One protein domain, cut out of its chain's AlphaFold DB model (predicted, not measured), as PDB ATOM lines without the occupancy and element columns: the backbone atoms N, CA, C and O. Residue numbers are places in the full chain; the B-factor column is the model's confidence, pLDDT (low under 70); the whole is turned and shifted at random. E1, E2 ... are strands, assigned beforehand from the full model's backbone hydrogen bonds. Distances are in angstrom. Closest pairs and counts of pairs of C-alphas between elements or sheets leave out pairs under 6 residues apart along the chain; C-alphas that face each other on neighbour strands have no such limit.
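Overview. This is residues 96 to 178 of the 178 residues of an uncharacterized protein of Amphimedon queenslandica (UniProt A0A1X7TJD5). There is little regular structure: one short two-stranded hairpin, E1 then E2, is at one side of a loose, flat tangle of long loops. After it, residues 121 to 178 run out to a turn near Gly 139, fold back, loop through residues 158 to 167 and return toward that turn. The printed part has 83 residues, no named helix and an antiparallel sheet, order E1 - E2; the class is all strand, with only 10 residues in named elements. The radius of gyration of the C-alphas is 15.1 A, and the spans are 40 by 39 by 21 A.

Along the chain. E1 is residues 109 to 113, 12.7 A long, beginning at C-alpha 109 (-15.881, -9.271, 8.952). E2 is residues 116 to 120, 12.2 A long, ending at C-alpha 120 (-20.579, -8.514, 6.507).

Arrangement. E1 and E2 form a hairpin with a tight link, antiparallel at 152 degrees. C-alphas 112 and 117 face each other at 4.6 A. N 111 and O 118, 2.8 A apart, are within hydrogen-bond range.

Size, cuts and confidence. The C-alphas of Asn 126 and Lys 141 are the farthest apart, 41.4 A. The printed part has no cut. pLDDT is under 70 at residues 125 to 127, 158 to 167 and 176 to 178.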
ATOM      1  N   ASN A  96     -14.041  -5.652  -4.613       94.94
ATOM      2  CA  ASN A  96     -14.304  -6.869  -5.360       94.94
ATOM      3  C   ASN A  96     -13.851  -8.070  -4.539       94.94
ATOM      4  O   ASN A  96     -12.690  -8.458  -4.564       94.94
ATOM      5  N   MET A  97     -14.796  -8.700  -3.849       94.62
ATOM      6  CA  MET A  97     -14.500  -9.869  -3.021       94.62
ATOM      7  C   MET A  97     -14.248 -11.152  -3.825       94.62
ATOM      8  O   MET A  97     -13.809 -12.146  -3.249       94.62
ATOM      9  N   SER A  98     -14.454 -11.133  -5.147       93.44
ATOM     10  CA  SER A  98     -14.022 -12.229  -6.027       93.44
ATOM     11  C   SER A  98     -12.499 -12.264  -6.175       93.44
ATOM     12  O   SER A  98     -11.937 -13.316  -6.459       93.44
ATOM     13  N   ASP A  99     -11.827 -11.127  -5.967       94.88
ATOM     14  CA  ASP A  99     -10.369 -11.045  -5.922       94.88
ATOM     15  C   ASP A  99      -9.872 -11.533  -4.546       94.88
ATOM     16  O   ASP A  99     -10.152 -10.883  -3.528       94.88
ATOM     17  N   PRO A 100      -9.139 -12.665  -4.473       92.44
ATOM     18  CA  PRO A 100      -8.679 -13.247  -3.213       92.44
ATOM     19  C   PRO A 100      -7.728 -12.334  -2.431       92.44
ATOM     20  O   PRO A 100      -7.582 -12.518  -1.224       92.44
ATOM     21  N   THR A 101      -7.115 -11.345  -3.086       94.62
ATOM     22  CA  THR A 101      -6.160 -10.418  -2.464       94.62
ATOM     23  C   THR A 101      -6.836  -9.258  -1.732       94.62
ATOM     24  O   THR A 101      -6.212  -8.617  -0.885       94.62
ATOM     25  N   GLN A 102      -8.118  -8.996  -2.005       95.69
ATOM     26  CA  GLN A 102      -8.850  -7.919  -1.343       95.69
ATOM     27  C   GLN A 102      -9.362  -8.336   0.033       95.69
ATOM     28  O   GLN A 102      -9.899  -9.431   0.217       95.69
ATOM     29  N   ASN A 103      -9.231  -7.416   0.988       95.00
ATOM     30  CA  ASN A 103      -9.699  -7.561   2.361       95.00
ATOM     31  C   ASN A 103     -10.951  -6.724   2.606       95.00
ATOM     32  O   ASN A 103     -11.194  -5.722   1.932       95.00
ATOM     33  N   CYS A 104     -11.728  -7.118   3.613       94.94
ATOM     34  CA  CYS A 104     -12.880  -6.331   4.022       94.94
ATOM     35  C   CYS A 104     -12.460  -4.979   4.612       94.94
ATOM     36  O   CYS A 104     -11.444  -4.913   5.308       94.94
ATOM     37  N   PRO A 105     -13.242  -3.908   4.370       94.38
ATOM     38  CA  PRO A 105     -13.013  -2.619   5.008       94.38
ATOM     39  C   PRO A 105     -13.013  -2.737   6.534       94.38
ATOM     40  O   PRO A 105     -13.629  -3.642   7.100       94.38
ATOM     41  N   PHE A 106     -12.353  -1.793   7.206       91.25
ATOM     42  CA  PHE A 106     -12.278  -1.780   8.664       91.25
ATOM     43  C   PHE A 106     -13.670  -1.886   9.313       91.25
ATOM     44  O   PHE A 106     -14.630  -1.261   8.865       91.25
ATOM     45  N   GLY A 107     -13.770  -2.707  10.362       89.88
ATOM     46  CA  GLY A 107     -15.018  -2.994  11.074       89.88
ATOM     47  C   GLY A 107     -15.898  -4.073  10.430       89.88
ATOM     48  O   GLY A 107     -16.732  -4.659  11.121       89.88
ATOM     49  N   PHE A 108     -15.699  -4.398   9.148       92.44
ATOM     50  CA  PHE A 108     -16.389  -5.513   8.502       92.44
ATOM     51  C   PHE A 108     -15.643  -6.827   8.724       92.44
ATOM     52  O   PHE A 108     -14.412  -6.892   8.711       92.44
ATOM     53  N   ARG A 109     -16.406  -7.909   8.869       91.94
ATOM     54  CA  ARG A 109     -15.881  -9.271   8.952       91.94
ATOM     55  C   ARG A 109     -15.901  -9.925   7.574       91.94
ATOM     56  O   ARG A 109     -16.896  -9.832   6.855       91.94
ATOM     57  N   LEU A 110     -14.828 -10.647   7.246       93.69
ATOM     58  CA  LEU A 110     -14.805 -11.556   6.105       93.69
ATOM     59  C   LEU A 110     -15.659 -12.793   6.402       93.69
ATOM     60  O   LEU A 110     -15.403 -13.527   7.361       93.69
ATOM     61  N   TYR A 111     -16.636 -13.040   5.540       92.19
ATOM     62  CA  TYR A 111     -17.371 -14.291   5.459       92.19
ATOM     63  C   TYR A 111     -16.899 -15.061   4.234       92.19
ATOM     64  O   TYR A 111     -16.762 -14.502   3.145       92.19
ATOM     65  N   HIS A 112     -16.655 -16.352   4.429       93.00
ATOM     66  CA  HIS A 112     -16.296 -17.272   3.364       93.00
ATOM     67  C   HIS A 112     -17.134 -18.539   3.529       93.00
ATOM     68  O   HIS A 112     -16.926 -19.307   4.465       93.00
ATOM     69  N   SER A 113     -18.131 -18.709   2.664       89.94
ATOM     70  CA  SER A 113     -19.051 -19.847   2.697       89.94
ATOM     71  C   SER A 113     -19.592 -20.124   1.299       89.94
ATOM     72  O   SER A 113     -19.778 -19.195   0.516       89.94
ATOM     73  N   GLY A 114     -19.816 -21.398   0.965       88.62
ATOM     74  CA  GLY A 114     -20.360 -21.796  -0.340       88.62
ATOM     75  C   GLY A 114     -19.523 -21.337  -1.542       88.62
ATOM     76  O   GLY A 114     -20.079 -21.057  -2.594       88.62
ATOM     77  N   GLY A 115     -18.201 -21.191  -1.375       89.88
ATOM     78  CA  GLY A 115     -17.298 -20.680  -2.417       89.88
ATOM     79  C   GLY A 115     -17.381 -19.168  -2.658       89.88
ATOM     80  O   GLY A 115     -16.697 -18.652  -3.537       89.88
ATOM     81  N   VAL A 116     -18.184 -18.441  -1.878       93.19
ATOM     82  CA  VAL A 116     -18.331 -16.987  -1.974       93.19
ATOM     83  C   VAL A 116     -17.590 -16.312  -0.828       93.19
ATOM     84  O   VAL A 116     -17.735 -16.685   0.340       93.19
ATOM     85  N   ARG A 117     -16.821 -15.273  -1.165       95.12
ATOM     86  CA  ARG A 117     -16.240 -14.330  -0.207       95.12
ATOM     87  C   ARG A 117     -17.085 -13.062  -0.186       95.12
ATOM     88  O   ARG A 117     -17.403 -12.508  -1.236       95.12
ATOM     89  N   ALA A 118     -17.434 -12.593   1.004       94.44
ATOM     90  CA  ALA A 118     -18.216 -11.377   1.193       94.44
ATOM     91  C   ALA A 118     -17.826 -10.670   2.494       94.44
ATOM     92  O   ALA A 118     -17.306 -11.288   3.423       94.44
ATOM     93  N   CYS A 119     -18.103  -9.372   2.562       93.38
ATOM     94  CA  CYS A 119     -17.935  -8.584   3.775       93.38
ATOM     95  C   CYS A 119     -19.287  -8.383   4.438       93.38
ATOM     96  O   CYS A 119     -20.250  -7.994   3.781       93.38
ATOM     97  N   GLY A 120     -19.352  -8.645   5.736       89.94
ATOM     98  CA  GLY A 120     -20.579  -8.514   6.507       89.94
ATOM     99  C   GLY A 120     -20.329  -7.885   7.865       89.94
ATOM    100  O   GLY A 120     -19.199  -7.543   8.226       89.94
ATOM    101  N   ARG A 121     -21.413  -7.752   8.625       86.94
ATOM    102  CA  ARG A 121     -21.377  -7.230   9.989       86.94
ATOM    103  C   ARG A 121     -20.425  -8.043  10.888       86.94
ATOM    104  O   ARG A 121     -20.286  -9.260  10.672       86.94
ATOM    105  N   PRO A 122     -19.773  -7.409  11.878       86.38
ATOM    106  CA  PRO A 122     -19.009  -8.138  12.883       86.38
ATOM    107  C   PRO A 122     -19.930  -9.096  13.653       86.38
ATOM    108  O   PRO A 122     -21.139  -8.906  13.701       86.38
ATOM    109  N   VAL A 123     -19.377 -10.158  14.239       78.25
ATOM    110  CA  VAL A 123     -20.170 -11.017  15.130       78.25
ATOM    111  C   VAL A 123     -19.990 -10.506  16.546       78.25
ATOM    112  O   VAL A 123     -18.893 -10.597  17.093       78.25
ATOM    113  N   ILE A 124     -21.068  -9.974  17.114       73.25
ATOM    114  CA  ILE A 124     -21.173  -9.656  18.535       73.25
ATOM    115  C   ILE A 124     -21.993 -10.781  19.170       73.25
ATOM    116  O   ILE A 124     -23.014 -11.200  18.625       73.25
ATOM    117  N   ILE A 125     -21.499 -11.347  20.272       62.72
ATOM    118  CA  ILE A 125     -22.138 -12.486  20.935       62.72
ATOM    119  C   ILE A 125     -23.525 -12.038  21.433       62.72
ATOM    120  O   ILE A 125     -23.612 -11.163  22.287       62.72
ATOM    121  N   ASN A 126     -24.579 -12.672  20.904       61.34
ATOM    122  CA  ASN A 126     -25.996 -12.535  21.277       61.34
ATOM    123  C   ASN A 126     -26.753 -11.266  20.838       61.34
ATOM    124  O   ASN A 126     -27.840 -11.038  21.366       61.34
ATOM    125  N   ASP A 127     -26.259 -10.476  19.879       66.50
ATOM    126  CA  ASP A 127     -27.006  -9.292  19.421       66.50
ATOM    127  C   ASP A 127     -26.845  -8.986  17.923       66.50
ATOM    128  O   ASP A 127     -25.897  -9.426  17.260       66.50
ATOM    129  N   GLY A 128     -27.786  -8.208  17.391       70.88
ATOM    130  CA  GLY A 128     -27.666  -7.561  16.095       70.88
ATOM    131  C   GLY A 128     -26.565  -6.499  16.127       70.88
ATOM    132  O   GLY A 128     -26.415  -5.754  17.088       70.88
ATOM    133  N   SER A 129     -25.779  -6.407  15.056       78.75
ATOM    134  CA  SER A 129     -24.715  -5.405  14.942       78.75
ATOM    135  C   SER A 129     -24.804  -4.654  13.622       78.75
ATOM    136  O   SER A 129     -25.039  -5.269  12.577       78.75
ATOM    137  N   CYS A 130     -24.492  -3.365  13.657       81.62
ATOM    138  CA  CYS A 130     -24.366  -2.520  12.478       81.62
ATOM    139  C   CYS A 130     -22.939  -1.979  12.390       81.62
ATOM    140  O   CYS A 130     -22.329  -1.640  13.400       81.62
ATOM    141  N   VAL A 131     -22.418  -1.876  11.173       87.69
ATOM    142  CA  VAL A 131     -21.140  -1.223  10.901       87.69
ATOM    143  C   VAL A 131     -21.253  -0.448   9.599       87.69
ATOM    144  O   VAL A 131     -21.962  -0.857   8.679       87.69
ATOM    145  N   SER A 132     -20.570   0.687   9.527       88.81
ATOM    146  CA  SER A 132     -20.477   1.502   8.325       88.81
ATOM    147  C   SER A 132     -19.028   1.905   8.088       88.81
ATOM    148  O   SER A 132     -18.226   2.001   9.015       88.81
ATOM    149  N   VAL A 133     -18.694   2.122   6.821       90.50
ATOM    150  CA  VAL A 133     -17.409   2.675   6.398       90.50
ATOM    151  C   VAL A 133     -17.684   3.928   5.584       90.50
ATOM    152  O   VAL A 133     -18.619   3.968   4.783       90.50
ATOM    153  N   GLN A 134     -16.883   4.962   5.814       91.00
ATOM    154  CA  GLN A 134     -16.960   6.206   5.063       91.00
ATOM    155  C   GLN A 134     -15.847   6.232   4.021       91.00
ATOM    156  O   GLN A 134     -14.683   5.991   4.338       91.00
ATOM    157  N   PHE A 135     -16.213   6.546   2.782       90.19
ATOM    158  CA  PHE A 135     -15.264   6.765   1.698       90.19
ATOM    159  C   PHE A 135     -15.228   8.263   1.383       90.19
ATOM    160  O   PHE A 135     -16.254   8.812   0.973       90.19
ATOM    161  N   PRO A 136     -14.093   8.950   1.604       88.88
ATOM    162  CA  PRO A 136     -14.008  10.381   1.360       88.88
ATOM    163  C   PRO A 136     -14.067  10.675  -0.142       88.88
ATOM    164  O   PRO A 136     -13.475   9.961  -0.950       88.88
ATOM    165  N   SER A 137     -14.709  11.783  -0.521       86.31
ATOM    166  CA  SER A 137     -14.703  12.251  -1.915       86.31
ATOM    167  C   SER A 137     -13.363  12.854  -2.343       86.31
ATOM    168  O   SER A 137     -13.183  13.197  -3.508       86.31
ATOM    169  N   ASN A 138     -12.407  12.987  -1.415       83.56
ATOM    170  CA  ASN A 138     -11.066  13.514  -1.661       83.56
ATOM    171  C   ASN A 138     -11.043  14.929  -2.266       83.56
ATOM    172  O   ASN A 138     -10.114  15.256  -3.004       83.56
ATOM    173  N   GLY A 139     -12.027  15.767  -1.923       81.44
ATOM    174  CA  GLY A 139     -12.167  17.133  -2.440       81.44
ATOM    175  C   GLY A 139     -12.918  17.221  -3.772       81.44
ATOM    176  O   GLY A 139     -13.086  18.312  -4.313       81.44
ATOM    177  N   ILE A 140     -13.398  16.094  -4.309       84.38
ATOM    178  CA  ILE A 140     -14.287  16.090  -5.472       84.38
ATOM    179  C   ILE A 140     -15.688  16.495  -5.006       84.38
ATOM    180  O   ILE A 140     -16.300  15.834  -4.158       84.38
ATOM    181  N   LYS A 141     -16.206  17.581  -5.581       85.38
ATOM    182  CA  LYS A 141     -17.599  17.998  -5.400       85.38
ATOM    183  C   LYS A 141     -18.504  17.096  -6.236       85.38
ATOM    184  O   LYS A 141     -18.204  16.820  -7.395       85.38
ATOM    185  N   TYR A 142     -19.617  16.651  -5.663       86.81
ATOM    186  CA  TYR A 142     -20.561  15.760  -6.339       86.81
ATOM    187  C   TYR A 142     -22.006  16.206  -6.110       86.81
ATOM    188  O   TYR A 142     -22.360  16.700  -5.043       86.81
ATOM    189  N   SER A 143     -22.855  16.010  -7.117       86.25
ATOM    190  CA  SER A 143     -24.306  16.237  -7.033       86.25
ATOM    191  C   SER A 143     -25.079  14.958  -6.701       86.25
ATOM    192  O   SER A 143     -26.159  15.012  -6.114       86.25
ATOM    193  N   GLN A 144     -24.510  13.802  -7.043       88.81
ATOM    194  CA  GLN A 144     -25.145  12.496  -6.942       88.81
ATOM    195  C   GLN A 144     -24.112  11.398  -6.678       88.81
ATOM    196  O   GLN A 144     -22.929  11.561  -6.973       88.81
ATOM    197  N   ILE A 145     -24.582  10.278  -6.131       90.31
ATOM    198  CA  ILE A 145     -23.806   9.054  -5.934       90.31
ATOM    199  C   ILE A 145     -24.547   7.922  -6.637       90.31
ATOM    200  O   ILE A 145     -25.755   7.776  -6.473       90.31
ATOM    201  N   CYS A 146     -23.807   7.123  -7.395       91.50
ATOM    202  CA  CYS A 146     -24.284   5.905  -8.032       91.50
ATOM    203  C   CYS A 146     -23.409   4.746  -7.557       91.50
ATOM    204  O   CYS A 146     -22.185   4.869  -7.491       91.50
ATOM    205  N   GLY A 147     -24.030   3.624  -7.204       89.62
ATOM    206  CA  GLY A 147     -23.319   2.464  -6.690       89.62
ATOM    207  C   GLY A 147     -24.111   1.184  -6.896       89.62
ATOM    208  O   GLY A 147     -25.328   1.201  -7.057       89.62
ATOM    209  N   ARG A 148     -23.396   0.063  -6.882       89.56
ATOM    210  CA  ARG A 148     -23.968  -1.280  -6.950       89.56
ATOM    211  C   ARG A 148     -23.356  -2.118  -5.843       89.56
ATOM    212  O   ARG A 148     -22.143  -2.106  -5.661       89.56
ATOM    213  N   VAL A 149     -24.198  -2.872  -5.150       89.62
ATOM    214  CA  VAL A 149     -23.783  -3.863  -4.156       89.62
ATOM    215  C   VAL A 149     -24.410  -5.194  -4.531       89.62
ATOM    216  O   VAL A 149     -25.548  -5.244  -4.991       89.62
ATOM    217  N   VAL A 150     -23.654  -6.270  -4.343       90.25
ATOM    218  CA  VAL A 150     -24.172  -7.636  -4.400       90.25
ATOM    219  C   VAL A 150     -24.110  -8.187  -2.982       90.25
ATOM    220  O   VAL A 150     -23.036  -8.238  -2.386       90.25
ATOM    221  N   GLY A 151     -25.271  -8.531  -2.431       88.44
ATOM    222  CA  GLY A 151     -25.398  -9.135  -1.110       88.44
ATOM    223  C   GLY A 151     -25.608 -10.643  -1.210       88.44
ATOM    224  O   GLY A 151     -26.210 -11.124  -2.167       88.44
ATOM    225  N   TYR A 152     -25.142 -11.370  -0.198       87.69
ATOM    226  CA  TYR A 152     -25.378 -12.802  -0.041       87.69
ATOM    227  C   TYR A 152     -26.009 -13.051   1.320       87.69
ATOM    228  O   TYR A 152     -25.583 -12.470   2.320       87.69
ATOM    229  N   GLN A 153     -27.007 -13.928   1.367       84.56
ATOM    230  CA  GLN A 153     -27.571 -14.360   2.635       84.56
ATOM    231  C   GLN A 153     -26.565 -15.259   3.358       84.56
ATOM    232  O   GLN A 153     -26.086 -16.248   2.804       84.56
ATOM    233  N   TYR A 154     -26.273 -14.927   4.612       80.62
ATOM    234  CA  TYR A 154     -25.454 -15.745   5.495       80.62
ATOM    235  C   TYR A 154     -26.260 -16.100   6.745       80.62
ATOM    236  O   TYR A 154     -26.658 -15.222   7.505       80.62
ATOM    237  N   GLY A 155     -26.504 -17.395   6.955       80.94
ATOM    238  CA  GLY A 155     -27.355 -17.873   8.044       80.94
ATOM    239  C   GLY A 155     -28.844 -17.609   7.792       80.94
ATOM    240  O   GLY A 155     -29.343 -17.764   6.674       80.94
ATOM    241  N   ARG A 156     -29.567 -17.257   8.856       75.06
ATOM    242  CA  ARG A 156     -31.005 -16.966   8.819       75.06
ATOM    243  C   ARG A 156     -31.214 -15.464   8.959       75.06
ATOM    244  O   ARG A 156     -30.524 -14.834   9.752       75.06
ATOM    245  N   THR A 157     -32.162 -14.927   8.205       71.56
ATOM    246  CA  THR A 157     -32.630 -13.550   8.365       71.56
ATOM    247  C   THR A 157     -33.352 -13.443   9.700       71.56
ATOM    248  O   THR A 157     -34.288 -14.213   9.937       71.56
ATOM    249  N   ASP A 158     -32.935 -12.518  10.564       63.44
ATOM    250  CA  ASP A 158     -33.722 -12.203  11.754       63.44
ATOM    251  C   ASP A 158     -34.818 -11.229  11.309       63.44
ATOM    252  O   ASP A 158     -34.551 -10.129  10.822       63.44
ATOM    253  N   ALA A 159     -36.065 -11.693  11.314       56.94
ATOM    254  CA  ALA A 159     -37.184 -10.920  10.789       56.94
ATOM    255  C   ALA A 159     -37.509  -9.705  11.680       56.94
ATOM    256  O   ALA A 159     -37.010  -9.555  12.795       56.94
ATOM    257  N   ALA A 160     -38.412  -8.848  11.192       57.78
ATOM    258  CA  ALA A 160     -38.961  -7.721  11.936       57.78
ATOM    259  C   ALA A 160     -39.532  -8.160  13.298       57.78
ATOM    260  O   ALA A 160     -40.622  -8.725  13.374       57.78
ATOM    261  N   ARG A 161     -38.819  -7.858  14.388       57.62
ATOM    262  CA  ARG A 161     -39.309  -8.071  15.760       57.62
ATOM    263  C   ARG A 161     -40.215  -6.923  16.249       57.62
ATOM    264  O   ARG A 161     -40.813  -7.034  17.315       57.62
ATOM    265  N   SER A 162     -40.336  -5.834  15.479       56.69
ATOM    266  CA  SER A 162     -41.219  -4.685  15.740       56.69
ATOM    267  C   SER A 162     -41.559  -3.912  14.449       56.69
ATOM    268  O   SER A 162     -40.962  -4.142  13.399       56.69
ATOM    269  N   SER A 163     -42.525  -2.988  14.526       57.97
ATOM    270  CA  SER A 163     -43.041  -2.165  13.415       57.97
ATOM    271  C   SER A 163     -42.031  -1.188  12.789       57.97
ATOM    272  O   SER A 163     -42.310  -0.638  11.727       57.97
ATOM    273  N   ASN A 164     -40.853  -1.005  13.396       51.72
ATOM    274  CA  ASN A 164     -39.734  -0.258  12.817       51.72
ATOM    275  C   ASN A 164     -38.711  -1.249  12.262       51.72
ATOM    276  O   ASN A 164     -37.743  -1.620  12.923       51.72
ATOM    277  N   VAL A 165     -38.980  -1.725  11.050       54.62
ATOM    278  CA  VAL A 165     -38.207  -2.786  10.411       54.62
ATOM    279  C   VAL A 165     -36.841  -2.265   9.959       54.62
ATOM    280  O   VAL A 165     -36.693  -1.756   8.849       54.62
ATOM    281  N   THR A 166     -35.807  -2.446  10.777       53.31
ATOM    282  CA  THR A 166     -34.437  -2.564  10.262       53.31
ATOM    283  C   THR A 166     -34.287  -3.964   9.678       53.31
ATOM    284  O   THR A 166     -34.057  -4.926  10.403       53.31
ATOM    285  N   VAL A 167     -34.495  -4.093   8.364       62.50
ATOM    286  CA  VAL A 167     -34.229  -5.338   7.627       62.50
ATOM    287  C   VAL A 167     -32.716  -5.582   7.628       62.50
ATOM    288  O   VAL A 167     -31.951  -4.639   7.413       62.50
ATOM    289  N   ASP A 168     -32.282  -6.831   7.818       70.81
ATOM    290  CA  ASP A 168     -30.906  -7.245   7.521       70.81
ATOM    291  C   ASP A 168     -30.573  -6.863   6.064       70.81
ATOM    292  O   ASP A 168     -31.097  -7.444   5.112       70.81
ATOM    293  N   GLY A 169     -29.730  -5.845   5.874       77.25
ATOM    294  CA  GLY A 169     -29.506  -5.268   4.553       77.25
ATOM    295  C   GLY A 169     -28.275  -4.376   4.462       77.25
ATOM    296  O   GLY A 169     -27.634  -4.043   5.458       77.25
ATOM    297  N   VAL A 170     -27.944  -3.995   3.227       82.38
ATOM    298  CA  VAL A 170     -26.869  -3.047   2.922       82.38
ATOM    299  C   VAL A 170     -27.485  -1.766   2.387       82.38
ATOM    300  O   VAL A 170     -28.296  -1.800   1.464       82.38
ATOM    301  N   ILE A 171     -27.070  -0.637   2.952       82.62
ATOM    302  CA  ILE A 171     -27.537   0.688   2.557       82.62
ATOM    303  C   ILE A 171     -26.323   1.499   2.107       82.62
ATOM    304  O   ILE A 171     -25.323   1.572   2.819       82.62
ATOM    305  N   ILE A 172     -26.420   2.121   0.930       85.50
ATOM    306  CA  ILE A 172     -25.480   3.154   0.489       85.50
ATOM    307  C   ILE A 172     -26.124   4.504   0.779       85.50
ATOM    308  O   ILE A 172     -27.185   4.820   0.241       85.50
ATOM    309  N   THR A 173     -25.473   5.306   1.612       85.25
ATOM    310  CA  THR A 173     -25.869   6.690   1.874       85.25
ATOM    311  C   THR A 173     -24.803   7.649   1.353       85.25
ATOM    312  O   THR A 173     -23.670   7.259   1.069       85.25
ATOM    313  N   ARG A 174     -25.178   8.920   1.199       82.44
ATOM    314  CA  ARG A 174     -24.257  10.004   0.851       82.44
ATOM    315  C   ARG A 174     -24.263  11.052   1.955       82.44
ATOM    316  O   ARG A 174     -25.312  11.317   2.537       82.44
ATOM    317  N   GLY A 175     -23.096  11.620   2.235       78.19
ATOM    318  CA  GLY A 175     -22.947  12.751   3.148       78.19
ATOM    319  C   GLY A 175     -23.001  14.087   2.410       78.19
ATOM    320  O   GLY A 175     -23.361  14.156   1.237       78.19
ATOM    321  N   LEU A 176     -22.602  15.155   3.095       67.25
ATOM    322  CA  LEU A 176     -22.223  16.399   2.428       67.25
ATOM    323  C   LEU A 176     -20.817  16.232   1.830       67.25
ATOM    324  O   LEU A 176     -19.992  15.500   2.378       67.25
ATOM    325  N   SER A 177     -20.539  16.885   0.700       57.59
ATOM    326  CA  SER A 177     -19.164  17.017   0.212       57.59
ATOM    327  C   SER A 177     -18.391  17.904   1.191       57.59
ATOM    328  O   SER A 177     -18.787  19.056   1.372       57.59
ATOM    329  N   GLN A 178     -17.349  17.367   1.832       49.28
ATOM    330  CA  GLN A 178     -16.368  18.170   2.571       49.28
ATOM    331  C   GLN A 178     -15.428  18.881   1.599       49.28
ATOM    332  O   GLN A 178     -15.035  18.240   0.595       49.28
TER     333      GLN A 178